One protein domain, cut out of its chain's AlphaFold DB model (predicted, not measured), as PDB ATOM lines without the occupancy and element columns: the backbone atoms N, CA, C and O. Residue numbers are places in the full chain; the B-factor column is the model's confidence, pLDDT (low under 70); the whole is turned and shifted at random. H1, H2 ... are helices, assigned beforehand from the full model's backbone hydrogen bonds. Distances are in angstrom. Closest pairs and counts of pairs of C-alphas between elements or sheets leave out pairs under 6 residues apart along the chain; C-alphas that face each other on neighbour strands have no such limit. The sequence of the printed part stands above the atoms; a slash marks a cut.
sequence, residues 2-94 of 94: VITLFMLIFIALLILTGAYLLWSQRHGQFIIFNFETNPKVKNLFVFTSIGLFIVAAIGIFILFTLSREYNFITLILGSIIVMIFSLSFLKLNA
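What this domain is: This is residues 2 to 94 of the 94 residues of an uncharacterized protein of Lactobacillus hominis DSM 23910 = CRBIP 24.179 (UniProt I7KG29). Three long helices, H1, H2 and H3, stand side by side as an up-and-down bundle, each running against the one before, in a rod of 45 by 21 by 18 A. The long H1 to H2 link loops at one end. The 93 printed residues, all helix by class with no named strand, are only just compact, close to loose, with a radius of gyration of the C-alphas of 14.4 A.

How they stand to each other: H2, residues 39 to 65, and H1, residues 2 to 27, form a hairpin at a shallow tilt of 23 degrees; their closest C-alphas, Ser 49 and Gly 18, are 4.0 A apart. H2 and H3, residues 68 to 93, form another at 5 degrees; Gly 59 and Thr 74 have the closest C-alphas, 5.2 A apart. H1 touches H3 with residues 4 to 14 alone, closest at C-alphas 14 and 78, 7.1 A. Every O i to N i+4 pair is within hydrogen-bond range in H1 and H2, 19 of 22 in H3.

Where its parts are: From first to last C-alpha H2 measures 39.0 A, H1 37.4 A, H3 39.1 A. C-alpha 2 is at (34.671, 29.776, -26.447), C-alpha 93 at (-2.846, 26.887, -15.258).

The domain as a whole: The farthest C-alphas, Thr 37 and Ser 67, are 45.7 A apart. The printed part has no cut; residue 94 alone has pLDDT under 70.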
ATOM      1  N   VAL A   2      35.643  29.334 -27.470       86.25
ATOM      2  CA  VAL A   2      34.671  29.776 -26.447       86.25
ATOM      3  C   VAL A   2      33.205  29.684 -26.913       86.25
ATOM      4  O   VAL A   2      32.403  29.025 -26.263       86.25
ATOM      5  N   ILE A   3      32.860  30.247 -28.080       86.19
ATOM      6  CA  ILE A   3      31.482  30.212 -28.620       86.19
ATOM      7  C   ILE A   3      30.989  28.775 -28.846       86.19
ATOM      8  O   ILE A   3      29.857  28.444 -28.515       86.19
ATOM      9  N   THR A   4      31.848  27.902 -29.372       87.31
ATOM     10  CA  THR A   4      31.523  26.489 -29.620       87.31
ATOM     11  C   THR A   4      31.183  25.755 -28.320       87.31
ATOM     12  O   THR A   4      30.229  24.986 -28.286       87.31
ATOM     13  N   LEU A   5      31.926  26.027 -27.241       91.69
ATOM     14  CA  LEU A   5      31.662  25.456 -25.921       91.69
ATOM     15  C   LEU A   5      30.318  25.944 -25.357       91.69
ATOM     16  O   LEU A   5      29.518  25.130 -24.905       91.69
ATOM     17  N   PHE A   6      30.035  27.247 -25.449       93.19
ATOM     18  CA  PHE A   6      28.736  27.794 -25.042       93.19
ATOM     19  C   PHE A   6      27.574  27.174 -25.823       93.19
ATOM     20  O   PHE A   6      26.547  26.849 -25.232       93.19
ATOM     21  N   MET A   7      27.746  26.949 -27.125       95.00
ATOM     22  CA  MET A   7      26.729  26.300 -27.951       95.00
ATOM     23  C   MET A   7      26.494  24.843 -27.565       95.00
ATOM     24  O   MET A   7      25.342  24.418 -27.509       95.00
ATOM     25  N   LEU A   8      27.548  24.088 -27.246       94.75
ATOM     26  CA  LEU A   8      27.400  22.724 -26.728       94.75
ATOM     27  C   LEU A   8      26.607  22.703 -25.424       94.75
ATOM     28  O   LEU A   8      25.692  21.895 -25.285       94.75
ATOM     29  N   ILE A   9      26.919  23.612 -24.498       96.38
ATOM     30  CA  ILE A   9      26.186  23.739 -23.234       96.38
ATOM     31  C   ILE A   9      24.722  24.091 -23.508       96.38
ATOM     32  O   ILE A   9      23.828  23.458 -22.955       96.38
ATOM     33  N   PHE A  10      24.459  25.055 -24.392       95.81
ATOM     34  CA  PHE A  10      23.099  25.449 -24.745       95.81
ATOM     35  C   PHE A  10      22.298  24.289 -25.352       95.81
ATOM     36  O   PHE A  10      21.190  24.007 -24.908       95.81
ATOM     37  N   ILE A  11      22.868  23.563 -26.315       96.19
ATOM     38  CA  ILE A  11      22.234  22.388 -26.925       96.19
ATOM     39  C   ILE A  11      21.983  21.298 -25.874       96.19
ATOM     40  O   ILE A  11      20.893  20.730 -25.833       96.19
ATOM     41  N   ALA A  12      22.955  21.032 -24.995       97.31
ATOM     42  CA  ALA A  12      22.790  20.076 -23.904       97.31
ATOM     43  C   ALA A  12      21.640  20.481 -22.968       97.31
ATOM     44  O   ALA A  12      20.841  19.630 -22.581       97.31
ATOM     45  N   LEU A  13      21.498  21.776 -22.667       96.88
ATOM     46  CA  LEU A  13      20.377  22.306 -21.892       96.88
ATOM     47  C   LEU A  13      19.035  22.138 -22.614       96.88
ATOM     48  O   LEU A  13      18.058  21.778 -21.959       96.88
ATOM     49  N   LEU A  14      18.958  22.335 -23.937       97.19
ATOM     50  CA  LEU A  14      17.728  22.070 -24.699       97.19
ATOM     51  C   LEU A  14      17.320  20.595 -24.602       97.19
ATOM     52  O   LEU A  14      16.156  20.298 -24.332       97.19
ATOM     53  N   ILE A  15      18.278  19.677 -24.765       97.44
ATOM     54  CA  ILE A  15      18.041  18.231 -24.651       97.44
ATOM     55  C   ILE A  15      17.598  17.877 -23.232       97.44
ATOM     56  O   ILE A  15      16.613  17.160 -23.062       97.44
ATOM     57  N   LEU A  16      18.284  18.396 -22.213       97.12
ATOM     58  CA  LEU A  16      17.960  18.137 -20.813       97.12
ATOM     59  C   LEU A  16      16.570  18.671 -20.451       97.12
ATOM     60  O   LEU A  16      15.792  17.969 -19.811       97.12
ATOM     61  N   THR A  17      16.223  19.869 -20.923       95.44
ATOM     62  CA  THR A  17      14.894  20.466 -20.726       95.44
ATOM     63  C   THR A  17      13.813  19.640 -21.425       95.44
ATOM     64  O   THR A  17      12.790  19.334 -20.818       95.44
ATOM     65  N   GLY A  18      14.040  19.221 -22.674       96.19
ATOM     66  CA  GLY A  18      13.116  18.347 -23.400       96.19
ATOM     67  C   GLY A  18      12.910  17.007 -22.687       96.19
ATOM     68  O   GLY A  18      11.778  16.609 -22.416       96.19
ATOM     69  N   ALA A  19      13.999  16.352 -22.288       96.31
ATOM     70  CA  ALA A  19      13.948  15.097 -21.542       96.31
ATOM     71  C   ALA A  19      13.204  15.249 -20.205       96.31
ATOM     72  O   ALA A  19      12.384  14.398 -19.854       96.31
ATOM     73  N   TYR A  20      13.438  16.351 -19.489       95.06
ATOM     74  CA  TYR A  20      12.738  16.659 -18.247       95.06
ATOM     75  C   TYR A  20      11.233  16.857 -18.462       95.06
ATOM     76  O   TYR A  20      10.437  16.311 -17.702       95.06
ATOM     77  N   LEU A  21      10.820  17.568 -19.516       93.56
ATOM     78  CA  LEU A  21       9.402  17.758 -19.846       93.56
ATOM     79  C   LEU A  21       8.701  16.431 -20.170       93.56
ATOM     80  O   LEU A  21       7.585  16.200 -19.704       93.56
ATOM     81  N   LEU A  22       9.352  15.519 -20.897       93.88
ATOM     82  CA  LEU A  22       8.804  14.175 -21.126       93.88
ATOM     83  C   LEU A  22       8.678  13.365 -19.839       93.88
ATOM     84  O   LEU A  22       7.661  12.707 -19.617       93.88
ATOM     85  N   TRP A  23       9.704  13.398 -18.990       93.19
ATOM     86  CA  TRP A  23       9.657  12.725 -17.695       93.19
ATOM     87  C   TRP A  23       8.524  13.287 -16.825       93.19
ATOM     88  O   TRP A  23       7.724  12.526 -16.279       93.19
ATOM     89  N   SER A  24       8.403  14.611 -16.778       90.62
ATOM     90  CA  SER A  24       7.375  15.342 -16.043       90.62
ATOM     91  C   SER A  24       5.963  15.014 -16.536       90.62
ATOM     92  O   SER A  24       5.066  14.763 -15.731       90.62
ATOM     93  N   GLN A  25       5.766  14.903 -17.853       90.81
ATOM     94  CA  GLN A  25       4.486  14.505 -18.436       90.81
ATOM     95  C   GLN A  25       4.047  13.101 -18.000       90.81
ATOM     96  O   GLN A  25       2.855  12.894 -17.750       90.81
ATOM     97  N   ARG A  26       4.984  12.149 -17.886       87.31
ATOM     98  CA  ARG A  26       4.692  10.771 -17.455       87.31
ATOM     99  C   ARG A  26       4.285  10.688 -15.986       87.31
ATOM    100  O   ARG A  26       3.409   9.900 -15.660       87.31
ATOM    101  N   HIS A  27       4.894  11.511 -15.133       87.25
ATOM    102  CA  HIS A  27       4.595  11.554 -13.696       87.25
ATOM    103  C   HIS A  27       3.443  12.510 -13.359       87.25
ATOM    104  O   HIS A  27       2.986  12.536 -12.223       87.25
ATOM    105  N   GLY A  28       2.981  13.313 -14.326       83.56
ATOM    106  CA  GLY A  28       1.943  14.320 -14.104       83.56
ATOM    107  C   GLY A  28       2.381  15.453 -13.173       83.56
ATOM    108  O   GLY A  28       1.529  16.142 -12.623       83.56
ATOM    109  N   GLN A  29       3.688  15.643 -12.978       84.62
ATOM    110  CA  GLN A  29       4.248  16.583 -12.010       84.62
ATOM    111  C   GLN A  29       5.389  17.385 -12.621       84.62
ATOM    112  O   GLN A  29       6.290  16.812 -13.230       84.62
ATOM    113  N   PHE A  30       5.382  18.702 -12.433       85.56
ATOM    114  CA  PHE A  30       6.405  19.636 -12.899       85.56
ATOM    115  C   PHE A  30       6.839  20.506 -11.734       85.56
ATOM    116  O   PHE A  30       6.085  21.368 -11.285       85.56
ATOM    117  N   ILE A  31       8.062  20.289 -11.254       82.50
ATOM    118  CA  ILE A  31       8.599  20.931 -10.052       82.50
ATOM    119  C   ILE A  31       7.653  20.721  -8.851       82.50
ATOM    120  O   ILE A  31       7.685  19.659  -8.240       82.50
ATOM    121  N   ILE A  32       6.807  21.707  -8.537       82.38
ATOM    122  CA  ILE A  32       5.813  21.685  -7.451       82.38
ATOM    123  C   ILE A  32       4.357  21.620  -7.954       82.38
ATOM    124  O   ILE A  32       3.435  21.541  -7.149       82.38
ATOM    125  N   PHE A  33       4.131  21.660  -9.272       80.38
ATOM    126  CA  PHE A  33       2.802  21.608  -9.884       80.38
ATOM    127  C   PHE A  33       2.402  20.176 -10.231       80.38
ATOM    128  O   PHE A  33       3.117  19.495 -10.963       80.38
ATOM    129  N   ASN A  34       1.223  19.747  -9.776       85.31
ATOM    130  CA  ASN A  34       0.587  18.505 -10.210       85.31
ATOM    131  C   ASN A  34      -0.499  18.819 -11.253       85.31
ATOM    132  O   ASN A  34      -1.408  19.603 -10.996       85.31
ATOM    133  N   PHE A  35      -0.394  18.212 -12.431       83.88
ATOM    134  CA  PHE A  35      -1.318  18.362 -13.558       83.88
ATOM    135  C   PHE A  35      -1.710  16.999 -14.144       83.88
ATOM    136  O   PHE A  35      -2.069  16.894 -15.319       83.88
ATOM    137  N   GLU A  36      -1.646  15.934 -13.339       81.38
ATOM    138  CA  GLU A  36      -1.889  14.555 -13.765       81.38
ATOM    139  C   GLU A  36      -3.219  14.378 -14.518       81.38
ATOM    140  O   GLU A  36      -3.290  13.630 -15.497       81.38
ATOM    141  N   THR A  37      -4.250  15.126 -14.132       81.75
ATOM    142  CA  THR A  37      -5.588  15.072 -14.730       81.75
ATOM    143  C   THR A  37      -5.810  16.068 -15.873       81.75
ATOM    144  O   THR A  37      -6.858  16.014 -16.510       81.75
ATOM    145  N   ASN A  38      -4.853  16.957 -16.183       87.19
ATOM    146  CA  ASN A  38      -5.009  17.974 -17.228       87.19
ATOM    147  C   ASN A  38      -4.347  17.532 -18.554       87.19
ATOM    148  O   ASN A  38      -3.137  17.715 -18.745       87.19
ATOM    149  N   PRO A  39      -5.117  16.990 -19.523       87.94
ATOM    150  CA  PRO A  39      -4.563  16.485 -20.778       87.94
ATOM    151  C   PRO A  39      -3.959  17.591 -21.650       87.94
ATOM    152  O   PRO A  39      -3.051  17.324 -22.436       87.94
ATOM    153  N   LYS A  40      -4.414  18.846 -21.508       90.94
ATOM    154  CA  LYS A  40      -3.877  19.975 -22.283       90.94
ATOM    155  C   LYS A  40      -2.450  20.305 -21.856       90.94
ATOM    156  O   LYS A  40      -1.597  20.504 -22.717       90.94
ATOM    157  N   VAL A  41      -2.179  20.303 -20.549       90.19
ATOM    158  CA  VAL A  41      -0.826  20.526 -20.010       90.19
ATOM    159  C   VAL A  41       0.088  19.358 -20.376       90.19
ATOM    160  O   VAL A  41       1.192  19.583 -20.865       90.19
ATOM    161  N   LYS A  42      -0.392  18.111 -20.266       90.69
ATOM    162  CA  LYS A  42       0.365  16.931 -20.725       90.69
ATOM    163  C   LYS A  42       0.755  17.035 -22.202       90.69
ATOM    164  O   LYS A  42       1.917  16.822 -22.538       90.69
ATOM    165  N   ASN A  43      -0.181  17.410 -23.075       92.75
ATOM    166  CA  ASN A  43       0.111  17.585 -24.498       92.75
ATOM    167  C   ASN A  43       1.096  18.729 -24.751       92.75
ATOM    168  O   ASN A  43       2.012  18.556 -25.552       92.75
ATOM    169  N   LEU A  44       0.961  19.863 -24.052       94.44
ATOM    170  CA  LEU A  44       1.913  20.970 -24.153       94.44
ATOM    171  C   LEU A  44       3.346  20.497 -23.866       94.44
ATOM    172  O   LEU A  44       4.247  20.783 -24.647       94.44
ATOM    173  N   PHE A  45       3.547  19.713 -22.805       93.94
ATOM    174  CA  PHE A  45       4.865  19.192 -22.428       93.94
ATOM    175  C   PHE A  45       5.460  18.280 -23.506       93.94
ATOM    176  O   PHE A  45       6.646  18.397 -23.821       93.94
ATOM    177  N   VAL A  46       4.643  17.414 -24.118       95.12
ATOM    178  CA  VAL A  46       5.077  16.555 -25.234       95.12
ATOM    179  C   VAL A  46       5.474  17.395 -26.445       95.12
ATOM    180  O   VAL A  46       6.575  17.225 -26.966       95.12
ATOM    181  N   PHE A  47       4.620  18.328 -26.878       95.94
ATOM    182  CA  PHE A  47       4.903  19.167 -28.046       95.94
ATOM    183  C   PHE A  47       6.149  20.034 -27.842       95.94
ATOM    184  O   PHE A  47       7.001  20.097 -28.729       95.94
ATOM    185  N   THR A  48       6.300  20.647 -26.665       96.25
ATOM    186  CA  THR A  48       7.494  21.428 -26.329       96.25
ATOM    187  C   THR A  48       8.740  20.550 -26.303       96.25
ATOM    188  O   THR A  48       9.752  20.938 -26.881       96.25
ATOM    189  N   SER A  49       8.685  19.355 -25.705       96.75
ATOM    190  CA  SER A  49       9.832  18.444 -25.705       96.75
ATOM    191  C   SER A  49      10.257  18.047 -27.117       96.75
ATOM    192  O   SER A  49      11.453  18.054 -27.404       96.75
ATOM    193  N   ILE A  50       9.306  17.711 -27.992       97.31
ATOM    194  CA  ILE A  50       9.600  17.360 -29.386       97.31
ATOM    195  C   ILE A  50      10.249  18.554 -30.097       97.31
ATOM    196  O   ILE A  50      11.281  18.391 -30.745       97.31
ATOM    197  N   GLY A  51       9.698  19.760 -29.923       97.25
ATOM    198  CA  GLY A  51      10.264  20.983 -30.490       97.25
ATOM    199  C   GLY A  51      11.704  21.238 -30.033       97.25
ATOM    200  O   GLY A  51      12.570  21.521 -30.859       97.25
ATOM    201  N   LEU A  52      11.985  21.079 -28.735       97.56
ATOM    202  CA  LEU A  52      13.332  21.243 -28.183       97.56
ATOM    203  C   LEU A  52      14.319  20.219 -28.751       97.56
ATOM    204  O   LEU A  52      15.446  20.591 -29.073       97.56
ATOM    205  N   PHE A  53      13.912  18.959 -28.932       98.00
ATOM    206  CA  PHE A  53      14.773  17.951 -29.556       98.00
ATOM    207  C   PHE A  53      15.037  18.225 -31.032       98.00
ATOM    208  O   PHE A  53      16.170  18.051 -31.480       98.00
ATOM    209  N   ILE A  54      14.037  18.695 -31.780       97.69
ATOM    210  CA  ILE A  54      14.222  19.102 -33.177       97.69
ATOM    211  C   ILE A  54      15.230  20.253 -33.255       97.69
ATOM    212  O   ILE A  54      16.182  20.183 -34.030       97.69
ATOM    213  N   VAL A  55      15.080  21.286 -32.420       97.19
ATOM    214  CA  VAL A  55      16.024  22.414 -32.393       97.19
ATOM    215  C   VAL A  55      17.409  21.982 -31.930       97.19
ATOM    216  O   VAL A  55      18.398  22.445 -32.492       97.19
ATOM    217  N   ALA A  56      17.515  21.072 -30.962       97.00
ATOM    218  CA  ALA A  56      18.797  20.516 -30.551       97.00
ATOM    219  C   ALA A  56      19.478  19.749 -31.696       97.00
ATOM    220  O   ALA A  56      20.664  19.956 -31.937       97.00
ATOM    221  N   ALA A  57      18.738  18.926 -32.445       96.94
ATOM    222  CA  ALA A  57      19.263  18.205 -33.604       96.94
ATOM    223  C   ALA A  57      19.735  19.164 -34.712       96.94
ATOM    224  O   ALA A  57      20.847  19.020 -35.221       96.94
ATOM    225  N   ILE A  58      18.937  20.194 -35.026       95.69
ATOM    226  CA  ILE A  58      19.325  21.274 -35.947       95.69
ATOM    227  C   ILE A  58      20.577  21.991 -35.428       95.69
ATOM    228  O   ILE A  58      21.506  22.246 -36.189       95.69
ATOM    229  N   GLY A  59      20.635  22.275 -34.128       94.81
ATOM    230  CA  GLY A  59      21.766  22.931 -33.485       94.81
ATOM    231  C   GLY A  59      23.057  22.133 -33.588       94.81
ATOM    232  O   GLY A  59      24.093  22.708 -33.907       94.81
ATOM    233  N   ILE A  60      22.994  20.815 -33.386       95.50
ATOM    234  CA  ILE A  60      24.127  19.903 -33.588       95.50
ATOM    235  C   ILE A  60      24.576  19.955 -35.050       95.50
ATOM    236  O   ILE A  60      25.759  20.144 -35.321       95.50
ATOM    237  N   PHE A  61      23.640  19.846 -35.996       95.38
ATOM    238  CA  PHE A  61      23.959  19.902 -37.421       95.38
ATOM    239  C   PHE A  61      24.653  21.218 -37.815       95.38
ATOM    240  O   PHE A  61      25.692  21.192 -38.478       95.38
ATOM    241  N   ILE A  62      24.123  22.356 -37.354       94.06
ATOM    242  CA  ILE A  62      24.697  23.688 -37.588       94.06
ATOM    243  C   ILE A  62      26.094  23.795 -36.973       94.06
ATOM    244  O   ILE A  62      27.006  24.284 -37.635       94.06
ATOM    245  N   LEU A  63      26.278  23.307 -35.742       93.12
ATOM    246  CA  LEU A  63      27.539  23.413 -35.011       93.12
ATOM    247  C   LEU A  63      28.706  22.720 -35.729       93.12
ATOM    248  O   LEU A  63      29.832  23.217 -35.667       93.12
ATOM    249  N   PHE A  64      28.445  21.584 -36.383       91.69
ATOM    250  CA  PHE A  64      29.478  20.777 -37.043       91.69
ATOM    251  C   PHE A  64      29.618  21.037 -38.548       91.69
ATOM    252  O   PHE A  64      30.674  20.735 -39.099       91.69
ATOM    253  N   THR A  65      28.597  21.596 -39.208       91.62
ATOM    254  CA  THR A  65      28.572  21.721 -40.680       91.62
ATOM    255  C   THR A  65      28.655  23.169 -41.175       91.62
ATOM    256  O   THR A  65      29.249  23.418 -42.223       91.62
ATOM    257  N   LEU A  66      28.061  24.135 -40.461       91.94
ATOM    258  CA  LEU A  66      27.934  25.525 -40.920       91.94
ATOM    259  C   LEU A  66      28.936  26.469 -40.236       91.94
ATOM    260  O   LEU A  66      29.620  26.125 -39.270       91.94
ATOM    261  N   SER A  67      29.028  27.703 -40.748       89.19
ATOM    262  CA  SER A  67      29.844  28.748 -40.126       89.19
ATOM    263  C   SER A  67      29.274  29.174 -38.765       89.19
ATOM    264  O   SER A  67      28.095  28.989 -38.453       89.19
ATOM    265  N   ARG A  68      30.125  29.774 -37.924       85.12
ATOM    266  CA  ARG A  68      29.793  30.068 -36.519       85.12
ATOM    267  C   ARG A  68      28.599  31.004 -36.343       85.12
ATOM    268  O   ARG A  68      27.961  30.942 -35.298       85.12
ATOM    269  N   GLU A  69      28.315  31.843 -37.330       89.19
ATOM    270  CA  GLU A  69      27.233  32.831 -37.303       89.19
ATOM    271  C   GLU A  69      25.850  32.169 -37.334       89.19
ATOM    272  O   GLU A  69      24.921  32.639 -36.681       89.19
ATOM    273  N   TYR A  70      25.720  31.007 -37.979       92.00
ATOM    274  CA  TYR A  70      24.451  30.278 -38.047       92.00
ATOM    275  C   TYR A  70      24.004  29.711 -36.694       92.00
ATOM    276  O   TYR A  70      22.827  29.409 -36.517       92.00
ATOM    277  N   ASN A  71      24.897  29.629 -35.701       92.00
ATOM    278  CA  ASN A  71      24.539  29.216 -34.341       92.00
ATOM    279  C   ASN A  71      23.493  30.138 -33.688       92.00
ATOM    280  O   ASN A  71      22.750  29.691 -32.812       92.00
ATOM    281  N   PHE A  72      23.382  31.395 -34.135       92.19
ATOM    282  CA  PHE A  72      22.319  32.302 -33.694       92.19
ATOM    283  C   PHE A  72      20.918  31.758 -33.984       92.19
ATOM    284  O   PHE A  72      20.006  31.987 -33.193       92.19
ATOM    285  N   ILE A  73      20.744  30.987 -35.061       93.75
ATOM    286  CA  ILE A  73      19.457  30.372 -35.404       93.75
ATOM    287  C   ILE A  73      19.022  29.414 -34.295       93.75
ATOM    288  O   ILE A  73      17.891  29.490 -33.823       93.75
ATOM    289  N   THR A  74      19.929  28.557 -33.822       94.69
ATOM    290  CA  THR A  74      19.664  27.622 -32.720       94.69
ATOM    291  C   THR A  74      19.267  28.359 -31.441       94.69
ATOM    292  O   THR A  74      18.321  27.952 -30.768       94.69
ATOM    293  N   LEU A  75      19.954  29.464 -31.122       95.19
ATOM    294  CA  LEU A  75      19.660  30.290 -29.946       95.19
ATOM    295  C   LEU A  75      18.262  30.910 -30.028       95.19
ATOM    296  O   LEU A  75      17.487  30.820 -29.073       95.19
ATOM    297  N   ILE A  76      17.926  31.507 -31.173       96.81
ATOM    298  CA  ILE A  76      16.627  32.144 -31.406       96.81
ATOM    299  C   ILE A  76      15.509  31.100 -31.350       96.81
ATOM    300  O   ILE A  76      14.549  31.274 -30.602       96.81
ATOM    301  N   LEU A  77      15.647  29.991 -32.080       96.69
ATOM    302  CA  LEU A  77      14.639  28.930 -32.111       96.69
ATOM    303  C   LEU A  77      14.415  28.314 -30.726       96.69
ATOM    304  O   LEU A  77      13.269  28.166 -30.305       96.69
ATOM    305  N   GLY A  78      15.489  28.003 -29.995       96.19
ATOM    306  CA  GLY A  78      15.386  27.461 -28.639       96.19
ATOM    307  C   GLY A  78      14.664  28.428 -27.700       96.19
ATOM    308  O   GLY A  78      13.745  28.030 -26.984       96.19
ATOM    309  N   SER A  79      15.011  29.715 -27.767       96.38
ATOM    310  CA  SER A  79      14.387  30.765 -26.952       96.38
ATOM    311  C   SER A  79      12.899  30.936 -27.266       96.38
ATOM    312  O   SER A  79      12.087  31.033 -26.347       96.38
ATOM    313  N   ILE A  80      12.515  30.914 -28.548       97.88
ATOM    314  CA  ILE A  80      11.110  31.009 -28.975       97.88
ATOM    315  C   ILE A  80      10.298  29.828 -28.436       97.88
ATOM    316  O   ILE A  80       9.205  30.034 -27.911       97.88
ATOM    317  N   ILE A  81      10.820  28.601 -28.518       96.94
ATOM    318  CA  ILE A  81      10.111  27.414 -28.018       96.94
ATOM    319  C   ILE A  81       9.878  27.508 -26.509       96.94
ATOM    320  O   ILE A  81       8.763  27.262 -26.045       96.94
ATOM    321  N   VAL A  82      10.898  27.907 -25.744       95.69
ATOM    322  CA  VAL A  82      10.781  28.080 -24.287       95.69
ATOM    323  C   VAL A  82       9.808  29.211 -23.939       95.69
ATOM    324  O   VAL A  82       8.998  29.070 -23.022       95.69
ATOM    325  N   MET A  83       9.827  30.312 -24.694       97.25
ATOM    326  CA  MET A  83       8.881  31.416 -24.524       97.25
ATOM    327  C   MET A  83       7.435  30.966 -24.770       97.25
ATOM    328  O   MET A  83       6.564  31.221 -23.938       97.25
ATOM    329  N   ILE A  84       7.175  30.267 -25.881       95.94
ATOM    330  CA  ILE A  84       5.843  29.741 -26.212       95.94
ATOM    331  C   ILE A  84       5.369  28.775 -25.126       95.94
ATOM    332  O   ILE A  84       4.216  28.860 -24.702       95.94
ATOM    333  N   PHE A  85       6.249  27.893 -24.644       94.69
ATOM    334  CA  PHE A  85       5.953  26.998 -23.527       94.69
ATOM    335  C   PHE A  85       5.533  27.768 -22.273       94.69
ATOM    336  O   PHE A  85       4.466  27.493 -21.735       94.69
ATOM    337  N   SER A  86       6.324  28.758 -21.851       93.62
ATOM    338  CA  SER A  86       6.053  29.558 -20.652       93.62
ATOM    339  C   SER A  86       4.686  30.254 -20.719       93.62
ATOM    340  O   SER A  86       3.859  30.104 -19.819       93.62
ATOM    341  N   LEU A  87       4.395  30.932 -21.836       95.56
ATOM    342  CA  LEU A  87       3.116  31.619 -22.046       95.56
ATOM    343  C   LEU A  87       1.930  30.647 -22.089       95.56
ATOM    344  O   LEU A  87       0.871  30.917 -21.519       95.56
ATOM    345  N   SER A  88       2.103  29.507 -22.758       94.00
ATOM    346  CA  SER A  88       1.047  28.500 -22.901       94.00
ATOM    347  C   SER A  88       0.767  27.791 -21.579       94.00
ATOM    348  O   SER A  88      -0.389  27.535 -21.254       94.00
ATOM    349  N   PHE A  89       1.813  27.506 -20.804       91.69
ATOM    350  CA  PHE A  89       1.703  26.891 -19.490       91.69
ATOM    351  C   PHE A  89       0.973  27.811 -18.512       91.69
ATOM    352  O   PHE A  89       0.019  27.372 -17.875       91.69
ATOM    353  N   LEU A  90       1.344  29.098 -18.472       90.75
ATOM    354  CA  LEU A  90       0.651  30.100 -17.662       90.75
ATOM    355  C   LEU A  90      -0.842  30.160 -18.003       90.75
ATOM    356  O   LEU A  90      -1.677  30.117 -17.111       90.75
ATOM    357  N   LYS A  91      -1.190  30.197 -19.294       90.88
ATOM    358  CA  LYS A  91      -2.587  30.264 -19.746       90.88
ATOM    359  C   LYS A  91      -3.412  29.017 -19.399       90.88
ATOM    360  O   LYS A  91      -4.622  29.120 -19.253       90.88
ATOM    361  N   LEU A  92      -2.794  27.838 -19.345       87.00
ATOM    362  CA  LEU A  92      -3.488  26.578 -19.042       87.00
ATOM    363  C   LEU A  92      -3.636  26.308 -17.540       87.00
ATOM    364  O   LEU A  92      -4.374  25.390 -17.177       87.00
ATOM    365  N   ASN A  93      -2.909  27.056 -16.708       76.75
ATOM    366  CA  ASN A  93      -2.846  26.887 -15.258       76.75
ATOM    367  C   ASN A  93      -3.375  28.103 -14.470       76.75
ATOM    368  O   ASN A  93      -3.436  28.040 -13.245       76.75
ATOM    369  N   ALA A  94      -3.709  29.199 -15.157       67.81
ATOM    370  CA  ALA A  94      -4.463  30.338 -14.627       67.81
ATOM    371  C   ALA A  94      -5.969  30.058 -14.686       67.81
ATOM    372  O   ALA A  94      -6.668  30.479 -13.741       67.81
TER     373      ALA A  94